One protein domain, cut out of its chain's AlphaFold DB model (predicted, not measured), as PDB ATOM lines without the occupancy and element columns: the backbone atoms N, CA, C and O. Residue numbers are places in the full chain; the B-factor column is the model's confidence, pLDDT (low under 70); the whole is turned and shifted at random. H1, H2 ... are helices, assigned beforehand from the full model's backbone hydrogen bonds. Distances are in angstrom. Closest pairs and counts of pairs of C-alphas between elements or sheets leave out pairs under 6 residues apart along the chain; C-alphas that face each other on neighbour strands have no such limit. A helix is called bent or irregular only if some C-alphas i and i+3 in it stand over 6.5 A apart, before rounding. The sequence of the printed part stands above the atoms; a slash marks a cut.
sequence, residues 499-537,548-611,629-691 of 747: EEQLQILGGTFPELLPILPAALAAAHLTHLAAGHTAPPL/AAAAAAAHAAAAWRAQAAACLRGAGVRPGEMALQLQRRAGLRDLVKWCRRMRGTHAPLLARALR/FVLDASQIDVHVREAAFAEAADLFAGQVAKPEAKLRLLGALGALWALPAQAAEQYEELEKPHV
ATOM      1  N   GLU A 499      33.912  -7.144 140.217       83.88
ATOM      2  CA  GLU A 499      34.293  -6.759 141.567       83.88
ATOM      3  C   GLU A 499      35.818  -6.745 141.715       83.88
ATOM      4  O   GLU A 499      36.398  -5.742 142.132       83.88
ATOM      5  N   GLU A 500      36.486  -7.808 141.264       85.88
ATOM      6  CA  GLU A 500      37.946  -7.883 141.257       85.88
ATOM      7  C   GLU A 500      38.569  -6.839 140.325       85.88
ATOM      8  O   GLU A 500      39.590  -6.243 140.661       85.88
ATOM      9  N   GLN A 501      37.961  -6.562 139.167       88.69
ATOM     10  CA  GLN A 501      38.411  -5.501 138.266       88.69
ATOM     11  C   GLN A 501      38.325  -4.130 138.946       88.69
ATOM     12  O   GLN A 501      39.279  -3.355 138.855       88.69
ATOM     13  N   LEU A 502      37.233  -3.835 139.658       88.31
ATOM     14  CA  LEU A 502      37.088  -2.605 140.440       88.31
ATOM     15  C   LEU A 502      38.094  -2.544 141.593       88.31
ATOM     16  O   LEU A 502      38.689  -1.489 141.806       88.31
ATOM     17  N   GLN A 503      38.349  -3.657 142.282       87.06
ATOM     18  CA  GLN A 503      39.364  -3.740 143.334       87.06
ATOM     19  C   GLN A 503      40.773  -3.466 142.778       87.06
ATOM     20  O   GLN A 503      41.522  -2.667 143.342       87.06
ATOM     21  N   ILE A 504      41.126  -4.071 141.638       89.12
ATOM     22  CA  ILE A 504      42.415  -3.871 140.957       89.12
ATOM     23  C   ILE A 504      42.571  -2.415 140.518       89.12
ATOM     24  O   ILE A 504      43.594  -1.782 140.800       89.12
ATOM     25  N   LEU A 505      41.573  -1.873 139.818       89.50
ATOM     26  CA  LEU A 505      41.615  -0.505 139.306       89.50
ATOM     27  C   LEU A 505      41.617   0.513 140.451       89.50
ATOM     28  O   LEU A 505      42.424   1.436 140.414       89.50
ATOM     29  N   GLY A 506      40.805   0.309 141.488       86.88
ATOM     30  CA  GLY A 506      40.727   1.171 142.668       86.88
ATOM     31  C   GLY A 506      42.007   1.168 143.501       86.88
ATOM     32  O   GLY A 506      42.452   2.225 143.941       86.88
ATOM     33  N   GLY A 507      42.661   0.012 143.647       85.38
ATOM     34  CA  GLY A 507      43.968  -0.080 144.304       85.38
ATOM     35  C   GLY A 507      45.105   0.566 143.502       85.38
ATOM     36  O   GLY A 507      46.089   1.020 144.082       85.38
ATOM     37  N   THR A 508      44.978   0.633 142.172       86.44
ATOM     38  CA  THR A 508      46.015   1.192 141.282       86.44
ATOM     39  C   THR A 508      45.805   2.683 140.972       86.44
ATOM     40  O   THR A 508      46.777   3.407 140.741       86.44
ATOM     41  N   PHE A 509      44.549   3.138 140.948       88.81
ATOM     42  CA  PHE A 509      44.105   4.492 140.593       88.81
ATOM     43  C   PHE A 509      43.027   4.980 141.582       88.81
ATOM     44  O   PHE A 509      41.863   5.144 141.198       88.81
ATOM     45  N   PRO A 510      43.378   5.203 142.862       86.06
ATOM     46  CA  PRO A 510      42.407   5.564 143.897       86.06
ATOM     47  C   PRO A 510      41.678   6.884 143.601       86.06
ATOM     48  O   PRO A 510      40.511   7.034 143.948       86.06
ATOM     49  N   GLU A 511      42.312   7.823 142.893       84.69
ATOM     50  CA  GLU A 511      41.701   9.088 142.462       84.69
ATOM     51  C   GLU A 511      40.529   8.931 141.476       84.69
ATOM     52  O   GLU A 511      39.732   9.855 141.319       84.69
ATOM     53  N   LEU A 512      40.413   7.779 140.811       87.88
ATOM     54  CA  LEU A 512      39.333   7.485 139.866       87.88
ATOM     55  C   LEU A 512      38.221   6.632 140.477       87.88
ATOM     56  O   LEU A 512      37.209   6.429 139.808       87.88
ATOM     57  N   LEU A 513      38.383   6.162 141.723       86.38
ATOM     58  CA  LEU A 513      37.485   5.213 142.390       86.38
ATOM     59  C   LEU A 513      35.985   5.516 142.183       86.38
ATOM     60  O   LEU A 513      35.271   4.588 141.796       86.38
ATOM     61  N   PRO A 514      35.501   6.777 142.297       87.56
ATOM     62  CA  PRO A 514      34.075   7.079 142.155       87.56
ATOM     63  C   PRO A 514      33.493   6.786 140.768       87.56
ATOM     64  O   PRO A 514      32.313   6.462 140.663       87.56
ATOM     65  N   ILE A 515      34.306   6.895 139.711       89.50
ATOM     66  CA  ILE A 515      33.866   6.799 138.309       89.50
ATOM     67  C   ILE A 515      34.270   5.480 137.629       89.50
ATOM     68  O   ILE A 515      33.917   5.251 136.471       89.50
ATOM     69  N   LEU A 516      34.988   4.592 138.328       90.69
ATOM     70  CA  LEU A 516      35.414   3.297 137.782       90.69
ATOM     71  C   LEU A 516      34.251   2.402 137.316       90.69
ATOM     72  O   LEU A 516      34.393   1.810 136.243       90.69
ATOM     73  N   PRO A 517      33.099   2.309 138.018       90.94
ATOM     74  CA  PRO A 517      31.962   1.516 137.535       90.94
ATOM     75  C   PRO A 517      31.421   1.993 136.181       90.94
ATOM     76  O   PRO A 517      31.106   1.172 135.321       90.94
ATOM     77  N   ALA A 518      31.397   3.310 135.952       90.12
ATOM     78  CA  ALA A 518      30.992   3.901 134.677       90.12
ATOM     79  C   ALA A 518      31.984   3.566 133.548       90.12
ATOM     80  O   ALA A 518      31.583   3.179 132.449       90.12
ATOM     81  N   ALA A 519      33.289   3.641 133.828       90.94
ATOM     82  CA  ALA A 519      34.334   3.270 132.870       90.94
ATOM     83  C   ALA A 519      34.291   1.776 132.508       90.94
ATOM     84  O   ALA A 519      34.409   1.404 131.339       90.94
ATOM     85  N   LEU A 520      34.071   0.918 133.504       90.88
ATOM     86  CA  LEU A 520      33.885  -0.517 133.316       90.88
ATOM     87  C   LEU A 520      32.624  -0.809 132.482       90.88
ATOM     88  O   LEU A 520      32.668  -1.626 131.563       90.88
ATOM     89  N   ALA A 521      31.531  -0.077 132.701       90.50
ATOM     90  CA  ALA A 521      30.333  -0.180 131.874       90.50
ATOM     91  C   ALA A 521      30.537   0.301 130.429       90.50
ATOM     92  O   ALA A 521      29.957  -0.287 129.517       90.50
ATOM     93  N   ALA A 522      31.402   1.292 130.188       90.88
ATOM     94  CA  ALA A 522      31.784   1.699 128.834       90.88
ATOM     95  C   ALA A 522      32.501   0.563 128.076       90.88
ATOM     96  O   ALA A 522      32.220   0.330 126.898       90.88
ATOM     97  N   ALA A 523      33.363  -0.205 128.752       89.50
ATOM     98  CA  ALA A 523      33.967  -1.404 128.170       89.50
ATOM     99  C   ALA A 523      32.919  -2.505 127.912       89.50
ATOM    100  O   ALA A 523      32.871  -3.049 126.804       89.50
ATOM    101  N   HIS A 524      32.024  -2.777 128.872       87.75
ATOM    102  CA  HIS A 524      30.923  -3.744 128.701       87.75
ATOM    103  C   HIS A 524      29.993  -3.389 127.542       87.75
ATOM    104  O   HIS A 524      29.578  -4.271 126.794       87.75
ATOM    105  N   LEU A 525      29.701  -2.102 127.340       89.75
ATOM    106  CA  LEU A 525      28.903  -1.616 126.214       89.75
ATOM    107  C   LEU A 525      29.486  -2.094 124.878       89.75
ATOM    108  O   LEU A 525      28.759  -2.586 124.013       89.75
ATOM    109  N   THR A 526      30.809  -2.019 124.728       87.75
ATOM    110  CA  THR A 526      31.490  -2.468 123.505       87.75
ATOM    111  C   THR A 526      31.552  -3.984 123.372       87.75
ATOM    112  O   THR A 526      31.476  -4.503 122.260       87.75
ATOM    113  N   HIS A 527      31.609  -4.718 124.489       86.31
ATOM    114  CA  HIS A 527      31.482  -6.181 124.477       86.31
ATOM    115  C   HIS A 527      30.108  -6.615 123.995       86.31
ATOM    116  O   HIS A 527      30.023  -7.477 123.123       86.31
ATOM    117  N   LEU A 528      29.052  -5.974 124.499       86.69
ATOM    118  CA  LEU A 528      27.681  -6.221 124.065       86.69
ATOM    119  C   LEU A 528      27.518  -5.918 122.571       86.69
ATOM    120  O   LEU A 528      26.979  -6.749 121.842       86.69
ATOM    121  N   ALA A 529      28.046  -4.789 122.087       86.38
ATOM    122  CA  ALA A 529      28.032  -4.446 120.663       86.38
ATOM    123  C   ALA A 529      28.751  -5.501 119.796       86.38
ATOM    124  O   ALA A 529      28.279  -5.839 118.709       86.38
ATOM    125  N   ALA A 530      29.854  -6.066 120.298       83.81
ATOM    126  CA  ALA A 530      30.611  -7.138 119.652       83.81
ATOM    127  C   ALA A 530      29.977  -8.539 119.798       83.81
ATOM    128  O   ALA A 530      30.423  -9.475 119.142       83.81
ATOM    129  N   GLY A 531      28.943  -8.702 120.633       79.81
ATOM    130  CA  GLY A 531      28.267  -9.989 120.860       79.81
ATOM    131  C   GLY A 531      28.976 -10.895 121.863       79.81
ATOM    132  O   GLY A 531      28.699 -12.090 121.928       79.81
ATOM    133  N   HIS A 532      29.894 -10.339 122.651       78.62
ATOM    134  CA  HIS A 532      30.557 -11.055 123.728       78.62
ATOM    135  C   HIS A 532      29.686 -11.059 124.986       78.62
ATOM    136  O   HIS A 532      29.083 -10.047 125.348       78.62
ATOM    137  N   THR A 533      29.633 -12.201 125.671       67.12
ATOM    138  CA  THR A 533      28.986 -12.304 126.979       67.12
ATOM    139  C   THR A 533      29.846 -11.623 128.039       67.12
ATOM    140  O   THR A 533      31.074 -11.736 128.036       67.12
ATOM    141  N   ALA A 534      29.193 -10.888 128.941       60.19
ATOM    142  CA  ALA A 534      29.872 -10.280 130.074       60.19
ATOM    143  C   ALA A 534      30.451 -11.374 130.995       60.19
ATOM    144  O   ALA A 534      29.848 -12.445 131.116       60.19
ATOM    145  N   PRO A 535      31.588 -11.120 131.667       61.44
ATOM    146  CA  PRO A 535      32.091 -12.013 132.698       61.44
ATOM    147  C   PRO A 535      31.039 -12.193 133.809       61.44
ATOM    148  O   PRO A 535      30.309 -11.234 134.124       61.44
ATOM    149  N   PRO A 536      30.942 -13.404 134.391       58.44
ATOM    150  CA  PRO A 536      29.975 -13.699 135.439       58.44
ATOM    151  C   PRO A 536      30.130 -12.723 136.612       58.44
ATOM    152  O   PRO A 536      31.233 -12.286 136.943       58.44
ATOM    153  N   LEU A 537      29.002 -12.349 137.219       57.28
ATOM    154  CA  LEU A 537      29.006 -11.652 138.505       57.28
ATOM    155  C   LEU A 537      29.493 -12.657 139.557       57.28
ATOM    156  O   LEU A 537      28.973 -13.771 139.616       57.28
ATOM    157  N   ALA A 548      31.030  -6.560 152.493       66.00
ATOM    158  CA  ALA A 548      30.218  -5.351 152.364       66.00
ATOM    159  C   ALA A 548      30.731  -4.429 151.240       66.00
ATOM    160  O   ALA A 548      29.944  -3.955 150.417       66.00
ATOM    161  N   ALA A 549      32.048  -4.207 151.169       66.88
ATOM    162  CA  ALA A 549      32.674  -3.407 150.112       66.88
ATOM    163  C   ALA A 549      32.571  -4.091 148.736       66.88
ATOM    164  O   ALA A 549      32.228  -3.443 147.744       66.88
ATOM    165  N   ALA A 550      32.789  -5.408 148.705       68.25
ATOM    166  CA  ALA A 550      32.537  -6.300 147.576       68.25
ATOM    167  C   ALA A 550      31.102  -6.173 147.050       68.25
ATOM    168  O   ALA A 550      30.881  -5.874 145.875       68.25
ATOM    169  N   ALA A 551      30.110  -6.306 147.937       73.38
ATOM    170  CA  ALA A 551      28.699  -6.199 147.582       73.38
ATOM    171  C   ALA A 551      28.337  -4.809 147.034       73.38
ATOM    172  O   ALA A 551      27.579  -4.710 146.067       73.38
ATOM    173  N   ALA A 552      28.896  -3.734 147.600       74.81
ATOM    174  CA  ALA A 552      28.700  -2.377 147.092       74.81
ATOM    175  C   ALA A 552      29.314  -2.182 145.691       74.81
ATOM    176  O   ALA A 552      28.672  -1.595 144.816       74.81
ATOM    177  N   ALA A 553      30.520  -2.709 145.452       77.56
ATOM    178  CA  ALA A 553      31.171  -2.694 144.141       77.56
ATOM    179  C   ALA A 553      30.379  -3.501 143.103       77.56
ATOM    180  O   ALA A 553      30.125  -3.012 142.000       77.56
ATOM    181  N   ALA A 554      29.920  -4.698 143.472       79.31
ATOM    182  CA  ALA A 554      29.086  -5.547 142.628       79.31
ATOM    183  C   ALA A 554      27.745  -4.875 142.288       79.31
ATOM    184  O   ALA A 554      27.318  -4.903 141.132       79.31
ATOM    185  N   HIS A 555      27.104  -4.218 143.261       83.06
ATOM    186  CA  HIS A 555      25.870  -3.464 143.040       83.06
ATOM    187  C   HIS A 555      26.079  -2.291 142.072       83.06
ATOM    188  O   HIS A 555      25.322  -2.145 141.111       83.06
ATOM    189  N   ALA A 556      27.131  -1.490 142.276       82.06
ATOM    190  CA  ALA A 556      27.463  -0.375 141.391       82.06
ATOM    191  C   ALA A 556      27.783  -0.854 139.965       82.06
ATOM    192  O   ALA A 556      27.255  -0.305 138.995       82.06
ATOM    193  N   ALA A 557      28.588  -1.911 139.821       84.31
ATOM    194  CA  ALA A 557      28.890  -2.514 138.524       84.31
ATOM    195  C   ALA A 557      27.620  -3.027 137.823       84.31
ATOM    196  O   ALA A 557      27.433  -2.785 136.631       84.31
ATOM    197  N   ALA A 558      26.715  -3.688 138.552       84.38
ATOM    198  CA  ALA A 558      25.452  -4.180 138.006       84.38
ATOM    199  C   ALA A 558      24.528  -3.042 137.534       84.38
ATOM    200  O   ALA A 558      23.957  -3.136 136.444       84.38
ATOM    201  N   ALA A 559      24.416  -1.958 138.310       86.00
ATOM    202  CA  ALA A 559      23.625  -0.783 137.943       86.00
ATOM    203  C   ALA A 559      24.137  -0.144 136.640       86.00
ATOM    204  O   ALA A 559      23.383   0.026 135.677       86.00
ATOM    205  N   TRP A 560      25.445   0.108 136.558       88.19
ATOM    206  CA  TRP A 560      26.064   0.692 135.370       88.19
ATOM    207  C   TRP A 560      26.053  -0.247 134.155       88.19
ATOM    208  O   TRP A 560      25.861   0.211 133.028       88.19
ATOM    209  N   ARG A 561      26.171  -1.567 134.351       87.25
ATOM    210  CA  ARG A 561      25.966  -2.566 133.284       87.25
ATOM    211  C   ARG A 561      24.556  -2.493 132.699       87.25
ATOM    212  O   ARG A 561      24.396  -2.534 131.477       87.25
ATOM    213  N   ALA A 562      23.533  -2.376 133.547       87.94
ATOM    214  CA  ALA A 562      22.152  -2.234 133.095       87.94
ATOM    215  C   ALA A 562      21.958  -0.939 132.286       87.94
ATOM    216  O   ALA A 562      21.307  -0.962 131.237       87.94
ATOM    217  N   GLN A 563      22.587   0.157 132.724       89.75
ATOM    218  CA  GLN A 563      22.586   1.431 132.008       89.75
ATOM    219  C   GLN A 563      23.299   1.336 130.655       89.75
ATOM    220  O   GLN A 563      22.722   1.733 129.647       89.75
ATOM    221  N   ALA A 564      24.480   0.718 130.578       90.38
ATOM    222  CA  ALA A 564      25.185   0.485 129.314       90.38
ATOM    223  C   ALA A 564      24.342  -0.310 128.306       90.38
ATOM    224  O   ALA A 564      24.259   0.059 127.131       90.38
ATOM    225  N   ALA A 565      23.656  -1.364 128.760       89.38
ATOM    226  CA  ALA A 565      22.748  -2.129 127.912       89.38
ATOM    227  C   ALA A 565      21.546  -1.290 127.432       89.38
ATOM    228  O   ALA A 565      21.085  -1.463 126.302       89.38
ATOM    229  N   ALA A 566      21.032  -0.379 128.265       90.62
ATOM    230  CA  ALA A 566      19.968   0.547 127.886       90.62
ATOM    231  C   ALA A 566      20.447   1.603 126.874       90.62
ATOM    232  O   ALA A 566      19.770   1.816 125.870       90.62
ATOM    233  N   CYS A 567      21.627   2.195 127.081       92.06
ATOM    234  CA  CYS A 567      22.246   3.158 126.167       92.06
ATOM    235  C   CYS A 567      22.518   2.542 124.788       92.06
ATOM    236  O   CYS A 567      22.218   3.164 123.771       92.06
ATOM    237  N   LEU A 568      23.005   1.296 124.739       91.00
ATOM    238  CA  LEU A 568      23.238   0.581 123.480       91.00
ATOM    239  C   LEU A 568      21.934   0.356 122.696       91.00
ATOM    240  O   LEU A 568      21.882   0.600 121.489       91.00
ATOM    241  N   ARG A 569      20.856  -0.042 123.390       90.00
ATOM    242  CA  ARG A 569      19.516  -0.165 122.789       90.00
ATOM    243  C   ARG A 569      18.976   1.184 122.314       90.00
ATOM    244  O   ARG A 569      18.403   1.246 121.231       90.00
ATOM    245  N   GLY A 570      19.175   2.248 123.095       89.50
ATOM    246  CA  GLY A 570      18.766   3.612 122.744       89.50
ATOM    247  C   GLY A 570      19.467   4.151 121.494       89.50
ATOM    248  O   GLY A 570      18.842   4.845 120.701       89.50
ATOM    249  N   ALA A 571      20.723   3.760 121.267       88.94
ATOM    250  CA  ALA A 571      21.474   4.073 120.049       88.94
ATOM    251  C   ALA A 571      21.120   3.175 118.842       88.94
ATOM    252  O   ALA A 571      21.726   3.293 117.776       88.94
ATOM    253  N   GLY A 572      20.165   2.250 118.998       88.38
ATOM    254  CA  GLY A 572      19.725   1.352 117.932       88.38
ATOM    255  C   GLY A 572      20.761   0.297 117.529       88.38
ATOM    256  O   GLY A 572      20.743  -0.145 116.383       88.38
ATOM    257  N   VAL A 573      21.670  -0.094 118.431       86.38
ATOM    258  CA  VAL A 573      22.660  -1.157 118.189       86.38
ATOM    259  C   VAL A 573      22.196  -2.444 118.867       86.38
ATOM    260  O   VAL A 573      21.979  -2.482 120.082       86.38
ATOM    261  N   ARG A 574      22.033  -3.523 118.095       86.31
ATOM    262  CA  ARG A 574      21.701  -4.840 118.658       86.31
ATOM    263  C   ARG A 574      22.958  -5.508 119.228       86.31
ATOM    264  O   ARG A 574      24.039  -5.348 118.658       86.31
ATOM    265  N   PRO A 575      22.846  -6.298 120.312       84.62
ATOM    266  CA  PRO A 575      23.971  -7.099 120.779       84.62
ATOM    267  C   PRO A 575      24.513  -7.991 119.652       84.62
ATOM    268  O   PRO A 575      23.742  -8.688 118.995       84.62
ATOM    269  N   GLY A 576      25.822  -7.942 119.403       83.56
ATOM    270  CA  GLY A 576      26.481  -8.699 118.330       83.56
ATOM    271  C   GLY A 576      26.433  -8.082 116.933       83.56
ATOM    272  O   GLY A 576      27.108  -8.585 116.038       83.56
ATOM    273  N   GLU A 577      25.716  -6.975 116.724       84.94
ATOM    274  CA  GLU A 577      25.622  -6.324 115.407       84.94
ATOM    275  C   GLU A 577      26.993  -5.887 114.865       84.94
ATOM    276  O   GLU A 577      27.225  -5.875 113.656       84.94
ATOM    277  N   MET A 578      27.927  -5.566 115.762       82.88
ATOM    278  CA  MET A 578      29.261  -5.076 115.424       82.88
ATOM    279  C   MET A 578      30.346  -6.149 115.571       82.88
ATOM    280  O   MET A 578      31.528  -5.809 115.547       82.88
ATOM    281  N   ALA A 579      29.986  -7.435 115.678       80.00
ATOM    282  CA  ALA A 579      30.934  -8.533 115.896       80.00
ATOM    283  C   ALA A 579      32.095  -8.532 114.883       80.00
ATOM    284  O   ALA A 579      33.256  -8.609 115.273       80.00
ATOM    285  N   LEU A 580      31.807  -8.342 113.588       77.19
ATOM    286  CA  LEU A 580      32.822  -8.303 112.518       77.19
ATOM    287  C   LEU A 580      33.728  -7.060 112.551       77.19
ATOM    288  O   LEU A 580      34.805  -7.071 111.965       77.19
ATOM    289  N   GLN A 581      33.299  -5.987 113.217       80.62
ATOM    290  CA  GLN A 581      34.044  -4.725 113.311       80.62
ATOM    291  C   GLN A 581      34.857  -4.640 114.608       80.62
ATOM    292  O   GLN A 581      35.924  -4.038 114.629       80.62
ATOM    293  N   LEU A 582      34.371  -5.271 115.678       76.88
ATOM    294  CA  LEU A 582      34.977  -5.296 117.006       76.88
ATOM    295  C   LEU A 582      35.482  -6.708 117.333       76.88
ATOM    296  O   LEU A 582      35.026  -7.361 118.270       76.88
ATOM    297  N   GLN A 583      36.451  -7.176 116.545       66.94
ATOM    298  CA  GLN A 583      37.055  -8.509 116.693       66.94
ATOM    299  C   GLN A 583      37.829  -8.674 118.015       66.94
ATOM    300  O   GLN A 583      38.001  -9.784 118.516       66.94
ATOM    301  N   ARG A 584      38.296  -7.567 118.608       73.62
ATOM    302  CA  ARG A 584      39.053  -7.555 119.865       73.62
ATOM    303  C   ARG A 584      38.137  -7.272 121.059       73.62
ATOM    304  O   ARG A 584      37.386  -6.304 121.062       73.62
ATOM    305  N   ARG A 585      38.277  -8.057 122.133       74.25
ATOM    306  CA  ARG A 585      37.621  -7.798 123.430       74.25
ATOM    307  C   ARG A 585      38.317  -6.657 124.185       74.25
ATOM    308  O   ARG A 585      39.526  -6.726 124.409       74.25
ATOM    309  N   ALA A 586      37.558  -5.642 124.606       76.50
ATOM    310  CA  ALA A 586      38.038  -4.558 125.471       76.50
ATOM    311  C   ALA A 586      38.309  -5.070 126.902       76.50
ATOM    312  O   ALA A 586      37.395  -5.204 127.705       76.50
ATOM    313  N   GLY A 587      39.542  -5.447 127.220       79.75
ATOM    314  CA  GLY A 587      39.850  -6.112 128.493       79.75
ATOM    315  C   GLY A 587      40.191  -5.146 129.629       79.75
ATOM    316  O   GLY A 587      40.308  -3.936 129.428       79.75
ATOM    317  N   LEU A 588      40.524  -5.702 130.800       87.06
ATOM    318  CA  LEU A 588      41.126  -4.956 131.917       87.06
ATOM    319  C   LEU A 588      42.342  -4.120 131.470       87.06
ATOM    320  O   LEU A 588      42.562  -3.016 131.956       87.06
ATOM    321  N   ARG A 589      43.105  -4.595 130.475       87.06
ATOM    322  CA  ARG A 589      44.216  -3.842 129.868       87.06
ATOM    323  C   ARG A 589      43.769  -2.508 129.260       87.06
ATOM    324  O   ARG A 589      44.504  -1.530 129.369       87.06
ATOM    325  N   ASP A 590      42.613  -2.461 128.601       89.00
ATOM    326  CA  ASP A 590      42.086  -1.230 128.002       89.00
ATOM    327  C   ASP A 590      41.535  -0.289 129.078       89.00
ATOM    328  O   ASP A 590      41.798   0.909 129.017       89.00
ATOM    329  N   LEU A 591      40.908  -0.829 130.128       91.06
ATOM    330  CA  LEU A 591      40.500  -0.055 131.307       91.06
ATOM    331  C   LEU A 591      41.698   0.566 132.040       91.06
ATOM    332  O   LEU A 591      41.671   1.744 132.388       91.06
ATOM    333  N   VAL A 592      42.797  -0.177 132.207       91.25
ATOM    334  CA  VAL A 592      44.050   0.360 132.767       91.25
ATOM    335  C   VAL A 592      44.622   1.464 131.873       91.25
ATOM    336  O   VAL A 592      45.130   2.462 132.386       91.25
ATOM    337  N   LYS A 593      44.544   1.329 130.540       91.50
ATOM    338  CA  LYS A 593      44.948   2.405 129.618       91.50
ATOM    339  C   LYS A 593      44.069   3.640 129.793       91.50
ATOM    340  O   LYS A 593      44.625   4.727 129.914       91.50
ATOM    341  N   TRP A 594      42.749   3.470 129.860       93.69
ATOM    342  CA  TRP A 594      41.803   4.559 130.108       93.69
ATOM    343  C   TRP A 594      42.133   5.285 131.418       93.69
ATOM    344  O   TRP A 594      42.336   6.495 131.411       93.69
ATOM    345  N   CYS A 595      42.352   4.547 132.512       92.88
ATOM    346  CA  CYS A 595      42.729   5.123 133.806       92.88
ATOM    347  C   CYS A 595      44.056   5.895 133.745       92.88
ATOM    348  O   CYS A 595      44.166   7.001 134.273       92.88
ATOM    349  N   ARG A 596      45.075   5.350 133.062       93.25
ATOM    350  CA  ARG A 596      46.367   6.038 132.878       93.25
ATOM    351  C   ARG A 596      46.220   7.340 132.098       93.25
ATOM    352  O   ARG A 596      46.902   8.302 132.444       93.25
ATOM    353  N   ARG A 597      45.364   7.372 131.072       92.62
ATOM    354  CA  ARG A 597      45.096   8.583 130.288       92.62
ATOM    355  C   ARG A 597      44.308   9.611 131.092       92.62
ATOM    356  O   ARG A 597      44.755  10.748 131.184       92.62
ATOM    357  N   MET A 598      43.256   9.196 131.798       91.75
ATOM    358  CA  MET A 598      42.511  10.069 132.713       91.75
ATOM    359  C   MET A 598      43.427  10.708 133.761       91.75
ATOM    360  O   MET A 598      43.425  11.925 133.932       91.75
ATOM    361  N   ARG A 599      44.287   9.913 134.405       89.31
ATOM    362  CA  ARG A 599      45.261  10.423 135.375       89.31
ATOM    363  C   ARG A 599      46.318  11.325 134.738       89.31
ATOM    364  O   ARG A 599      46.686  12.329 135.329       89.31
ATOM    365  N   GLY A 600      46.847  10.962 133.572       88.06
ATOM    366  CA  GLY A 600      47.924  11.709 132.918       88.06
ATOM    367  C   GLY A 600      47.465  13.050 132.346       88.06
ATOM    368  O   GLY A 600      48.119  14.066 132.564       88.06
ATOM    369  N   THR A 601      46.333  13.051 131.642       87.75
ATOM    370  CA  THR A 601      45.816  14.207 130.899       87.75
ATOM    371  C   THR A 601      44.916  15.093 131.763       87.75
ATOM    372  O   THR A 601      44.938  16.314 131.624       87.75
ATOM    373  N   HIS A 602      44.153  14.508 132.695       87.94
ATOM    374  CA  HIS A 602      43.100  15.206 133.443       87.94
ATOM    375  C   HIS A 602      43.336  15.268 134.964       87.94
ATOM    376  O   HIS A 602      42.427  15.645 135.704       87.94
ATOM    377  N   ALA A 603      44.556  14.996 135.449       83.38
ATOM    378  CA  ALA A 603      44.933  15.114 136.868       83.38
ATOM    379  C   ALA A 603      44.382  16.358 137.607       83.38
ATOM    380  O   ALA A 603      43.772  16.180 138.664       83.38
ATOM    381  N   PRO A 604      44.554  17.606 137.113       83.81
ATOM    382  CA  PRO A 604      44.101  18.789 137.853       83.81
ATOM    383  C   PRO A 604      42.574  18.873 137.955       83.81
ATOM    384  O   PRO A 604      42.037  19.351 138.953       83.81
ATOM    385  N   LEU A 605      41.874  18.382 136.932       85.19
ATOM    386  CA  LEU A 605      40.420  18.342 136.874       85.19
ATOM    387  C   LEU A 605      39.873  17.292 137.851       85.19
ATOM    388  O   LEU A 605      38.985  17.604 138.642       85.19
ATOM    389  N   LEU A 606      40.471  16.098 137.876       84.69
ATOM    390  CA  LEU A 606      40.120  15.025 138.813       84.69
ATOM    391  C   LEU A 606      40.345  15.455 140.269       84.69
ATOM    392  O   LEU A 606      39.465  15.287 141.111       84.69
ATOM    393  N   ALA A 607      41.476  16.106 140.553       80.75
ATOM    394  CA  ALA A 607      41.807  16.609 141.885       80.75
ATOM    395  C   ALA A 607      40.871  17.726 142.387       80.75
ATOM    396  O   ALA A 607      40.828  17.989 143.592       80.75
ATOM    397  N   ARG A 608      40.149  18.408 141.485       78.25
ATOM    398  CA  ARG A 608      39.150  19.430 141.823       78.25
ATOM    399  C   ARG A 608      37.755  18.830 141.979       78.25
ATOM    400  O   ARG A 608      37.054  19.188 142.918       78.25
ATOM    401  N   ALA A 609      37.367  17.954 141.057       73.69
ATOM    402  CA  ALA A 609      35.998  17.471 140.919       73.69
ATOM    403  C   ALA A 609      35.681  16.225 141.762       73.69
ATOM    404  O   ALA A 609      34.535  16.044 142.153       73.69
ATOM    405  N   LEU A 610      36.674  15.380 142.064       71.06
ATOM    406  CA  LEU A 610      36.483  14.103 142.771       71.06
ATOM    407  C   LEU A 610      37.043  14.114 144.206       71.06
ATOM    408  O   LEU A 610      37.336  13.057 144.766       71.06
ATOM    409  N   ARG A 611      37.221  15.291 144.828       59.12
ATOM    410  CA  ARG A 611      37.654  15.369 146.235       59.12
ATOM    411  C   ARG A 611      36.647  14.658 147.137       59.12
ATOM    412  O   ARG A 611      35.475  15.024 147.162       59.12
ATOM    413  N   PHE A 629      31.237   4.711 145.283       76.44
ATOM    414  CA  PHE A 629      30.910   4.669 143.865       76.44
ATOM    415  C   PHE A 629      29.733   5.577 143.535       76.44
ATOM    416  O   PHE A 629      28.702   5.557 144.205       76.44
ATOM    417  N   VAL A 630      29.871   6.321 142.442       78.12
ATOM    418  CA  VAL A 630      28.760   7.046 141.832       78.12
ATOM    419  C   VAL A 630      27.856   6.049 141.111       78.12
ATOM    420  O   VAL A 630      28.347   5.192 140.378       78.12
ATOM    421  N   LEU A 631      26.539   6.160 141.299       75.81
ATOM    422  CA  LEU A 631      25.547   5.285 140.651       75.81
ATOM    423  C   LEU A 631      24.877   5.923 139.429       75.81
ATOM    424  O   LEU A 631      24.218   5.222 138.669       75.81
ATOM    425  N   ASP A 632      25.042   7.233 139.238       75.00
ATOM    426  CA  ASP A 632      24.463   7.975 138.119       75.00
ATOM    427  C   ASP A 632      25.461   9.008 137.576       75.00
ATOM    428  O   ASP A 632      26.020   9.810 138.326       75.00
ATOM    429  N   ALA A 633      25.642   9.026 136.253       77.88
ATOM    430  CA  ALA A 633      26.440  10.014 135.534       77.88
ATOM    431  C   ALA A 633      26.055  11.462 135.880       77.88
ATOM    432  O   ALA A 633      26.887  12.355 135.759       77.88
ATOM    433  N   SER A 634      24.814  11.738 136.292       77.19
ATOM    434  CA  SER A 634      24.380  13.084 136.702       77.19
ATOM    435  C   SER A 634      25.125  13.636 137.927       77.19
ATOM    436  O   SER A 634      25.227  14.852 138.083       77.19
ATOM    437  N   GLN A 635      25.692  12.760 138.759       79.81
ATOM    438  CA  GLN A 635      26.426  13.115 139.980       79.81
ATOM    439  C   GLN A 635      27.898  13.469 139.706       79.81
ATOM    440  O   GLN A 635      28.624  13.860 140.618       79.81
ATOM    441  N   ILE A 636      28.352  13.316 138.458       84.12
ATOM    442  CA  ILE A 636      29.725  13.581 138.025       84.12
ATOM    443  C   ILE A 636      29.779  14.966 137.366       84.12
ATOM    444  O   ILE A 636      28.933  15.297 136.535       84.12
ATOM    445  N   ASP A 637      30.798  15.762 137.704       87.19
ATOM    446  CA  ASP A 637      31.056  17.061 137.071       87.19
ATOM    447  C   ASP A 637      31.102  16.941 135.538       87.19
ATOM    448  O   ASP A 637      31.706  16.018 134.986       87.19
ATOM    449  N   VAL A 638      30.467  17.887 134.841       87.00
ATOM    450  CA  VAL A 638      30.296  17.827 133.383       87.00
ATOM    451  C   VAL A 638      31.623  17.700 132.636       87.00
ATOM    452  O   VAL A 638      31.711  16.895 131.712       87.00
ATOM    453  N   HIS A 639      32.678  18.378 133.092       87.62
ATOM    454  CA  HIS A 639      33.982  18.332 132.435       87.62
ATOM    455  C   HIS A 639      34.702  17.001 132.674       87.62
ATOM    456  O   HIS A 639      35.463  16.545 131.821       87.62
ATOM    457  N   VAL A 640      34.451  16.341 133.813       88.50
ATOM    458  CA  VAL A 640      34.929  14.968 134.050       88.50
ATOM    459  C   VAL A 640      34.238  14.004 133.090       88.50
ATOM    460  O   VAL A 640      34.903  13.124 132.551       88.50
ATOM    461  N   ARG A 641      32.934  14.176 132.842       92.00
ATOM    462  CA  ARG A 641      32.170  13.326 131.910       92.00
ATOM    463  C   ARG A 641      32.626  13.502 130.468       92.00
ATOM    464  O   ARG A 641      32.817  12.508 129.780       92.00
ATOM    465  N   GLU A 642      32.852  14.741 130.034       90.69
ATOM    466  CA  GLU A 642      33.391  15.058 128.703       90.69
ATOM    467  C   GLU A 642      34.772  14.423 128.489       90.69
ATOM    468  O   GLU A 642      34.994  13.745 127.485       90.69
ATOM    469  N   ALA A 643      35.675  14.564 129.465       90.19
ATOM    470  CA  ALA A 643      36.996  13.942 129.433       90.19
ATOM    471  C   ALA A 643      36.920  12.402 129.426       90.19
ATOM    472  O   ALA A 643      37.553  11.738 128.604       90.19
ATOM    473  N   ALA A 644      36.101  11.831 130.313       91.19
ATOM    474  CA  ALA A 644      35.879  10.394 130.420       91.19
ATOM    475  C   ALA A 644      35.333   9.793 129.116       91.19
ATOM    476  O   ALA A 644      35.807   8.739 128.677       91.19
ATOM    477  N   PHE A 645      34.375  10.484 128.491       93.56
ATOM    478  CA  PHE A 645      33.819  10.137 127.190       93.56
ATOM    479  C   PHE A 645      34.871  10.201 126.088       93.56
ATOM    480  O   PHE A 645      35.009   9.224 125.357       93.56
ATOM    481  N   ALA A 646      35.638  11.290 125.984       90.50
ATOM    482  CA  ALA A 646      36.655  11.451 124.946       90.50
ATOM    483  C   ALA A 646      37.706  10.325 124.987       90.50
ATOM    484  O   ALA A 646      38.046   9.743 123.955       90.50
ATOM    485  N   GLU A 647      38.168   9.955 126.184       92.88
ATOM    486  CA  GLU A 647      39.128   8.861 126.356       92.88
ATOM    487  C   GLU A 647      38.510   7.477 126.096       92.88
ATOM    488  O   GLU A 647      39.167   6.578 125.560       92.88
ATOM    489  N   ALA A 648      37.234   7.288 126.450       90.56
ATOM    490  CA  ALA A 648      36.495   6.061 126.160       90.56
ATOM    491  C   ALA A 648      36.224   5.905 124.652       90.56
ATOM    492  O   ALA A 648      36.394   4.815 124.104       90.56
ATOM    493  N   ALA A 649      35.858   6.990 123.969       89.44
ATOM    494  CA  ALA A 649      35.654   7.048 122.528       89.44
ATOM    495  C   ALA A 649      36.921   6.621 121.773       89.44
ATOM    496  O   ALA A 649      36.872   5.742 120.908       89.44
ATOM    497  N   ASP A 650      38.077   7.149 122.173       87.50
ATOM    498  CA  ASP A 650      39.362   6.804 121.569       87.50
ATOM    499  C   ASP A 650      39.743   5.330 121.731       87.50
ATOM    500  O   ASP A 650      40.247   4.702 120.795       87.50
ATOM    501  N   LEU A 651      39.544   4.772 122.927       87.75
ATOM    502  CA  LEU A 651      39.983   3.413 123.241       87.75
ATOM    503  C   LEU A 651      39.021   2.344 122.731       87.75
ATOM    504  O   LEU A 651      39.475   1.284 122.287       87.75
ATOM    505  N   PHE A 652      37.718   2.611 122.797       86.25
ATOM    506  CA  PHE A 652      36.694   1.605 122.548       86.25
ATOM    507  C   PHE A 652      35.989   1.763 121.197       86.25
ATOM    508  O   PHE A 652      35.668   0.754 120.572       86.25
ATOM    509  N   ALA A 653      35.794   2.991 120.702       84.81
ATOM    510  CA  ALA A 653      35.180   3.235 119.393       84.81
ATOM    511  C   ALA A 653      36.206   3.442 118.265       84.81
ATOM    512  O   ALA A 653      35.877   3.261 117.094       84.81
ATOM    513  N   GLY A 654      37.471   3.732 118.592       79.88
ATOM    514  CA  GLY A 654      38.541   3.948 117.607       79.88
ATOM    515  C   GLY A 654      38.852   2.758 116.684       79.88
ATOM    516  O   GLY A 654      39.497   2.945 115.659       79.88
ATOM    517  N   GLN A 655      38.397   1.545 117.016       74.38
ATOM    518  CA  GLN A 655      38.590   0.338 116.194       74.38
ATOM    519  C   GLN A 655      37.479   0.126 115.153       74.38
ATOM    520  O   GLN A 655      37.595  -0.749 114.295       74.38
ATOM    521  N   VAL A 656      36.398   0.909 115.208       83.81
ATOM    522  CA  VAL A 656      35.260   0.761 114.298       83.81
ATOM    523  C   VAL A 656      35.552   1.476 112.981       83.81
ATOM    524  O   VAL A 656      35.553   2.701 112.914       83.81
ATOM    525  N   ALA A 657      35.772   0.702 111.918       78.94
ATOM    526  CA  ALA A 657      36.119   1.244 110.602       78.94
ATOM    527  C   ALA A 657      34.949   1.939 109.882       78.94
ATOM    528  O   ALA A 657      35.173   2.845 109.083       78.94
ATOM    529  N   LYS A 658      33.698   1.513 110.122       86.00
ATOM    530  CA  LYS A 658      32.526   2.103 109.455       86.00
ATOM    531  C   LYS A 658      32.054   3.351 110.212       86.00
ATOM    532  O   LYS A 658      31.660   3.201 111.370       86.00
ATOM    533  N   PRO A 659      31.998   4.534 109.576       84.69
ATOM    534  CA  PRO A 659      31.694   5.792 110.264       84.69
ATOM    535  C   PRO A 659      30.294   5.797 110.891       84.69
ATOM    536  O   PRO A 659      30.138   6.186 112.040       84.69
ATOM    537  N   GLU A 660      29.283   5.258 110.205       86.69
ATOM    538  CA  GLU A 660      27.910   5.167 110.734       86.69
ATOM    539  C   GLU A 660      27.809   4.275 111.981       86.69
ATOM    540  O   GLU A 660      27.100   4.580 112.940       86.69
ATOM    541  N   ALA A 661      28.524   3.148 111.984       86.25
ATOM    542  CA  ALA A 661      28.536   2.233 113.121       86.25
ATOM    543  C   ALA A 661      29.345   2.816 114.289       86.25
ATOM    544  O   ALA A 661      28.964   2.659 115.448       86.25
ATOM    545  N   LYS A 662      30.423   3.544 113.976       89.06
ATOM    546  CA  LYS A 662      31.227   4.284 114.945       89.06
ATOM    547  C   LYS A 662      30.406   5.388 115.609       89.06
ATOM    548  O   LYS A 662      30.386   5.438 116.830       89.06
ATOM    549  N   LEU A 663      29.659   6.187 114.844       90.19
ATOM    550  CA  LEU A 663      28.769   7.229 115.370       90.19
ATOM    551  C   LEU A 663      27.683   6.661 116.289       90.19
ATOM    552  O   LEU A 663      27.448   7.216 117.358       90.19
ATOM    553  N   ARG A 664      27.065   5.525 115.944       91.31
ATOM    554  CA  ARG A 664      26.093   4.864 116.838       91.31
ATOM    555  C   ARG A 664      26.732   4.391 118.146       91.31
ATOM    556  O   ARG A 664      26.143   4.559 119.213       91.31
ATOM    557  N   LEU A 665      27.948   3.848 118.084       90.62
ATOM    558  CA  LEU A 665      28.695   3.446 119.277       90.62
ATOM    559  C   LEU A 665      29.121   4.655 120.130       90.62
ATOM    560  O   LEU A 665      28.989   4.617 121.351       90.62
ATOM    561  N   LEU A 666      29.576   5.738 119.497       91.62
ATOM    562  CA  LEU A 666      29.891   7.007 120.155       91.62
ATOM    563  C   LEU A 666      28.647   7.626 120.797       91.62
ATOM    564  O   LEU A 666      28.720   8.071 121.935       91.62
ATOM    565  N   GLY A 667      27.494   7.586 120.130       91.88
ATOM    566  CA  GLY A 667      26.217   8.030 120.690       91.88
ATOM    567  C   GLY A 667      25.823   7.230 121.934       91.88
ATOM    568  O   GLY A 667      25.420   7.811 122.942       91.88
ATOM    569  N   ALA A 668      26.020   5.909 121.913       92.75
ATOM    570  CA  ALA A 668      25.784   5.054 123.074       92.75
ATOM    571  C   ALA A 668      26.741   5.370 124.242       92.75
ATOM    572  O   ALA A 668      26.307   5.428 125.393       92.75
ATOM    573  N   LEU A 669      28.027   5.613 123.958       92.56
ATOM    574  CA  LEU A 669      29.018   6.033 124.958       92.56
ATOM    575  C   LEU A 669      28.711   7.430 125.520       92.56
ATOM    576  O   LEU A 669      28.815   7.633 126.725       92.56
ATOM    577  N   GLY A 670      28.298   8.380 124.679       91.44
ATOM    578  CA  GLY A 670      27.907   9.725 125.103       91.44
ATOM    579  C   GLY A 670      26.686   9.690 126.019       91.44
ATOM    580  O   GLY A 670      26.693  10.309 127.082       91.44
ATOM    581  N   ALA A 671      25.683   8.879 125.671       92.25
ATOM    582  CA  ALA A 671      24.509   8.654 126.509       92.25
ATOM    583  C   ALA A 671      24.865   8.018 127.866       92.25
ATOM    584  O   ALA A 671      24.290   8.401 128.883       92.25
ATOM    585  N   LEU A 672      25.826   7.085 127.902       92.19
ATOM    586  CA  LEU A 672      26.303   6.470 129.146       92.19
ATOM    587  C   LEU A 672      26.904   7.513 130.101       92.19
ATOM    588  O   LEU A 672      26.619   7.486 131.294       92.19
ATOM    589  N   TRP A 673      27.677   8.465 129.575       92.19
ATOM    590  CA  TRP A 673      28.249   9.576 130.345       92.19
ATOM    591  C   TRP A 673      27.300  10.782 130.495       92.19
ATOM    592  O   TRP A 673      27.732  11.844 130.938       92.19
ATOM    593  N   ALA A 674      26.012  10.631 130.159       91.25
ATOM    594  CA  ALA A 674      24.987  11.680 130.210       91.25
ATOM    595  C   ALA A 674      25.367  12.980 129.465       91.25
ATOM    596  O   ALA A 674      25.098  14.089 129.934       91.25
ATOM    597  N   LEU A 675      25.987  12.834 128.292       90.75
ATOM    598  CA  LEU A 675      26.292  13.919 127.358       90.75
ATOM    599  C   LEU A 675      25.164  14.095 126.324       90.75
ATOM    600  O   LEU A 675      24.422  13.146 126.049       90.75
ATOM    601  N   PRO A 676      25.004  15.298 125.736       88.44
ATOM    602  CA  PRO A 676      24.005  15.530 124.695       88.44
ATOM    603  C   PRO A 676      24.284  14.671 123.455       88.44
ATOM    604  O   PRO A 676      25.435  14.384 123.138       88.44
ATOM    605  N   ALA A 677      23.236  14.319 122.701       81.62
ATOM    606  CA  ALA A 677      23.358  13.480 121.500       81.62
ATOM    607  C   ALA A 677      24.344  14.047 120.453       81.62
ATOM    608  O   ALA A 677      25.026  13.288 119.773       81.62
ATOM    609  N   GLN A 678      24.471  15.377 120.395       84.06
ATOM    610  CA  GLN A 678      25.397  16.094 119.512       84.06
ATOM    611  C   GLN A 678      26.875  15.893 119.880       84.06
ATOM    612  O   GLN A 678      27.738  16.109 119.039       84.06
ATOM    613  N   ALA A 679      27.196  15.456 121.104       84.25
ATOM    614  CA  ALA A 679      28.582  15.268 121.539       84.25
ATOM    615  C   ALA A 679      29.314  14.196 120.713       84.25
ATOM    616  O   ALA A 679      30.515  14.306 120.486       84.25
ATOM    617  N   ALA A 680      28.596  13.171 120.242       84.56
ATOM    618  CA  ALA A 680      29.162  12.128 119.390       84.56
ATOM    619  C   ALA A 680      29.522  12.653 117.991       84.56
ATOM    620  O   ALA A 680      30.592  12.330 117.478       84.56
ATOM    621  N   GLU A 681      28.651  13.477 117.405       84.62
ATOM    622  CA  GLU A 681      28.871  14.125 116.105       84.62
ATOM    623  C   GLU A 681      30.021  15.130 116.203       84.62
ATOM    624  O   GLU A 681      30.977  15.046 115.438       84.62
ATOM    625  N   GLN A 682      29.996  15.986 117.226       82.75
ATOM    626  CA  GLN A 682      31.055  16.960 117.497       82.75
ATOM    627  C   GLN A 682      32.418  16.290 117.703       82.75
ATOM    628  O   GLN A 682      33.420  16.781 117.200       82.75
ATOM    629  N   TYR A 683      32.476  15.165 118.420       84.00
ATOM    630  CA  TYR A 683      33.727  14.433 118.621       84.00
ATOM    631  C   TYR A 683      34.293  13.849 117.321       84.00
ATOM    632  O   TYR A 683      35.507  13.847 117.135       84.00
ATOM    633  N   GLU A 684      33.435  13.352 116.428       80.62
ATOM    634  CA  GLU A 684      33.872  12.811 115.136       80.62
ATOM    635  C   GLU A 684      34.268  13.924 114.148       80.62
ATOM    636  O   GLU A 684      35.181  13.731 113.347       80.62
ATOM    637  N   GLU A 685      33.619  15.092 114.228       78.00
ATOM    638  CA  GLU A 685      33.949  16.291 113.443       78.00
ATOM    639  C   GLU A 685      35.224  16.998 113.926       78.00
ATOM    640  O   GLU A 685      35.908  17.653 113.135       78.00
ATOM    641  N   LEU A 686      35.570  16.866 115.211       68.44
ATOM    642  CA  LEU A 686      36.819  17.374 115.775       68.44
ATOM    643  C   LEU A 686      38.009  16.594 115.190       68.44
ATOM    644  O   LEU A 686      38.414  15.543 115.690       68.44
ATOM    645  N   GLU A 687      38.610  17.130 114.125       53.81
ATOM    646  CA  GLU A 687      39.826  16.567 113.544       53.81
ATOM    647  C   GLU A 687      40.944  16.521 114.593       53.81
ATOM    648  O   GLU A 687      41.356  17.538 115.163       53.81
ATOM    649  N   LYS A 688      41.475  15.316 114.842       59.25
ATOM    650  CA  LYS A 688      42.611  15.136 115.748       59.25
ATOM    651  C   LYS A 688      43.776  16.005 115.264       59.25
ATOM    652  O   LYS A 688      44.153  15.904 114.093       59.25
ATOM    653  N   PRO A 689      44.379  16.832 116.135       57.28
ATOM    654  CA  PRO A 689      45.437  17.737 115.721       57.28
ATOM    655  C   PRO A 689      46.613  16.949 115.139       57.28
ATOM    656  O   PRO A 689      47.134  16.014 115.752       57.28
ATOM    657  N   HIS A 690      47.039  17.333 113.940       51.03
ATOM    658  CA  HIS A 690      48.182  16.740 113.273       51.03
ATOM    659  C   HIS A 690      49.462  17.298 113.893       51.03
ATOM    660  O   HIS A 690      49.709  18.507 113.859       51.03
ATOM    661  N   VAL A 691      50.270  16.415 114.476       61.06
ATOM    662  CA  VAL A 691      51.547  16.781 115.090       61.06
ATOM    663  C   VAL A 691      52.671  16.397 114.138       61.06
ATOM    664  O   VAL A 691      52.934  15.213 113.940       61.06
TER     665      VAL A 691
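This is residues 499 to 537, 548 to 611 and 629 to 691 of the 747 residues of the protein "Midasin" of Monoraphidium neglectum (UniProt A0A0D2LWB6). H2 runs through the middle of a bundle of helices that mostly cross one another, with H3, H4, H5 and H6 packed on it. H1 lies across one end of H2 and H3, H7 packs on H6 away from H2, and residues 685 to 691, of which 685 belongs to H7, stick out as a tail. The 166 printed residues include seven named helices, H1 to H7 in chain order, and no named strand; the class is all helix. The whole is compact, with a radius of gyration of the C-alphas of 14.9 A and spans of 42 by 38 by 26 A.

H1, residues 499 to 508, touches residues 512 to 517 of H2, residues 510 to 530, at a steep tilt of 46 degrees, opposite ways; the closest C-alphas, of Gly 506 and Leu 513, are 5.2 A apart. H2 is the hub, touching five helices, with a kink of 54 degrees near residue 517. H3, residues 548 to 570, touches H2 at a steep tilt of 42 degrees, the same way; the closest C-alphas, of Pro 517 and Ala 557, are 5.2 A apart. H1 and H3 are about perpendicular, at 76 degrees, and touch, with the C-alphas of Glu 499 and Ala 554 closest at 5.5 A. H4, residues 588 to 609, has a kink of 87 degrees near residue 603; it touches H2, with the C-alphas of Leu 520 and Leu 591 closest at 6.9 A. H1 and H4 only just touch, with 3 pairs of C-alphas within 8 A, the closest those of Gln 501 and Leu 588 at 6.9 A. H5, residues 638 to 653, touches H4 at a shallow tilt of 19 degrees, opposite ways, with the C-alphas of Trp 594 and Glu 647 closest at 6.3 A. H5 and H6, residues 659 to 672, form a helical hairpin at a tilt of 37 degrees, only just steep, with the C-alphas of Ala 653 and Lys 662 closest at 6.0 A. H6 touches residues 563 to 570 of H3, with the C-alphas of Cys 567 and Ala 668 closest at 5.1 A. H6 and H7, residues 678 to 685, form another helical hairpin, with the C-alphas of Gly 667 and Ala 680 closest at 5.2 A. In H1, H3, H5, H6 and H7 every O i to N i+4 pair is within hydrogen-bond range, in H2 13 of 17 and in H4 16 of 18.

H1 begins at C-alpha 499 (34.293, -6.759, 141.567) and is 14.2 A long. H2 is 29.8 A long and irregular, C-alphas 511 and 514 being 7.9 A apart; H3 is 33.0 A long. H4 is 24.7 A long and irregular, C-alphas 601 and 604 being 8.5 A apart. H5 is 20.8 A, H6 19.6 A and H7 10.5 A long, H7 ending at C-alpha 685 (33.949, 16.291, 113.443).

The two C-alphas farthest apart, of Ala 548 and His 690, are 48.4 A apart. Residues 538 to 547 and 612 to 628 are not printed; the gaps between C-alphas are 15.3 A and 12.9 A. The link from H3 to H4, residues 571 to 587, is long. The mean pLDDT of the printed part is 83.6; residues 533 to 537, 548 to 550, 583, 611 and 686 to 691 are under 70.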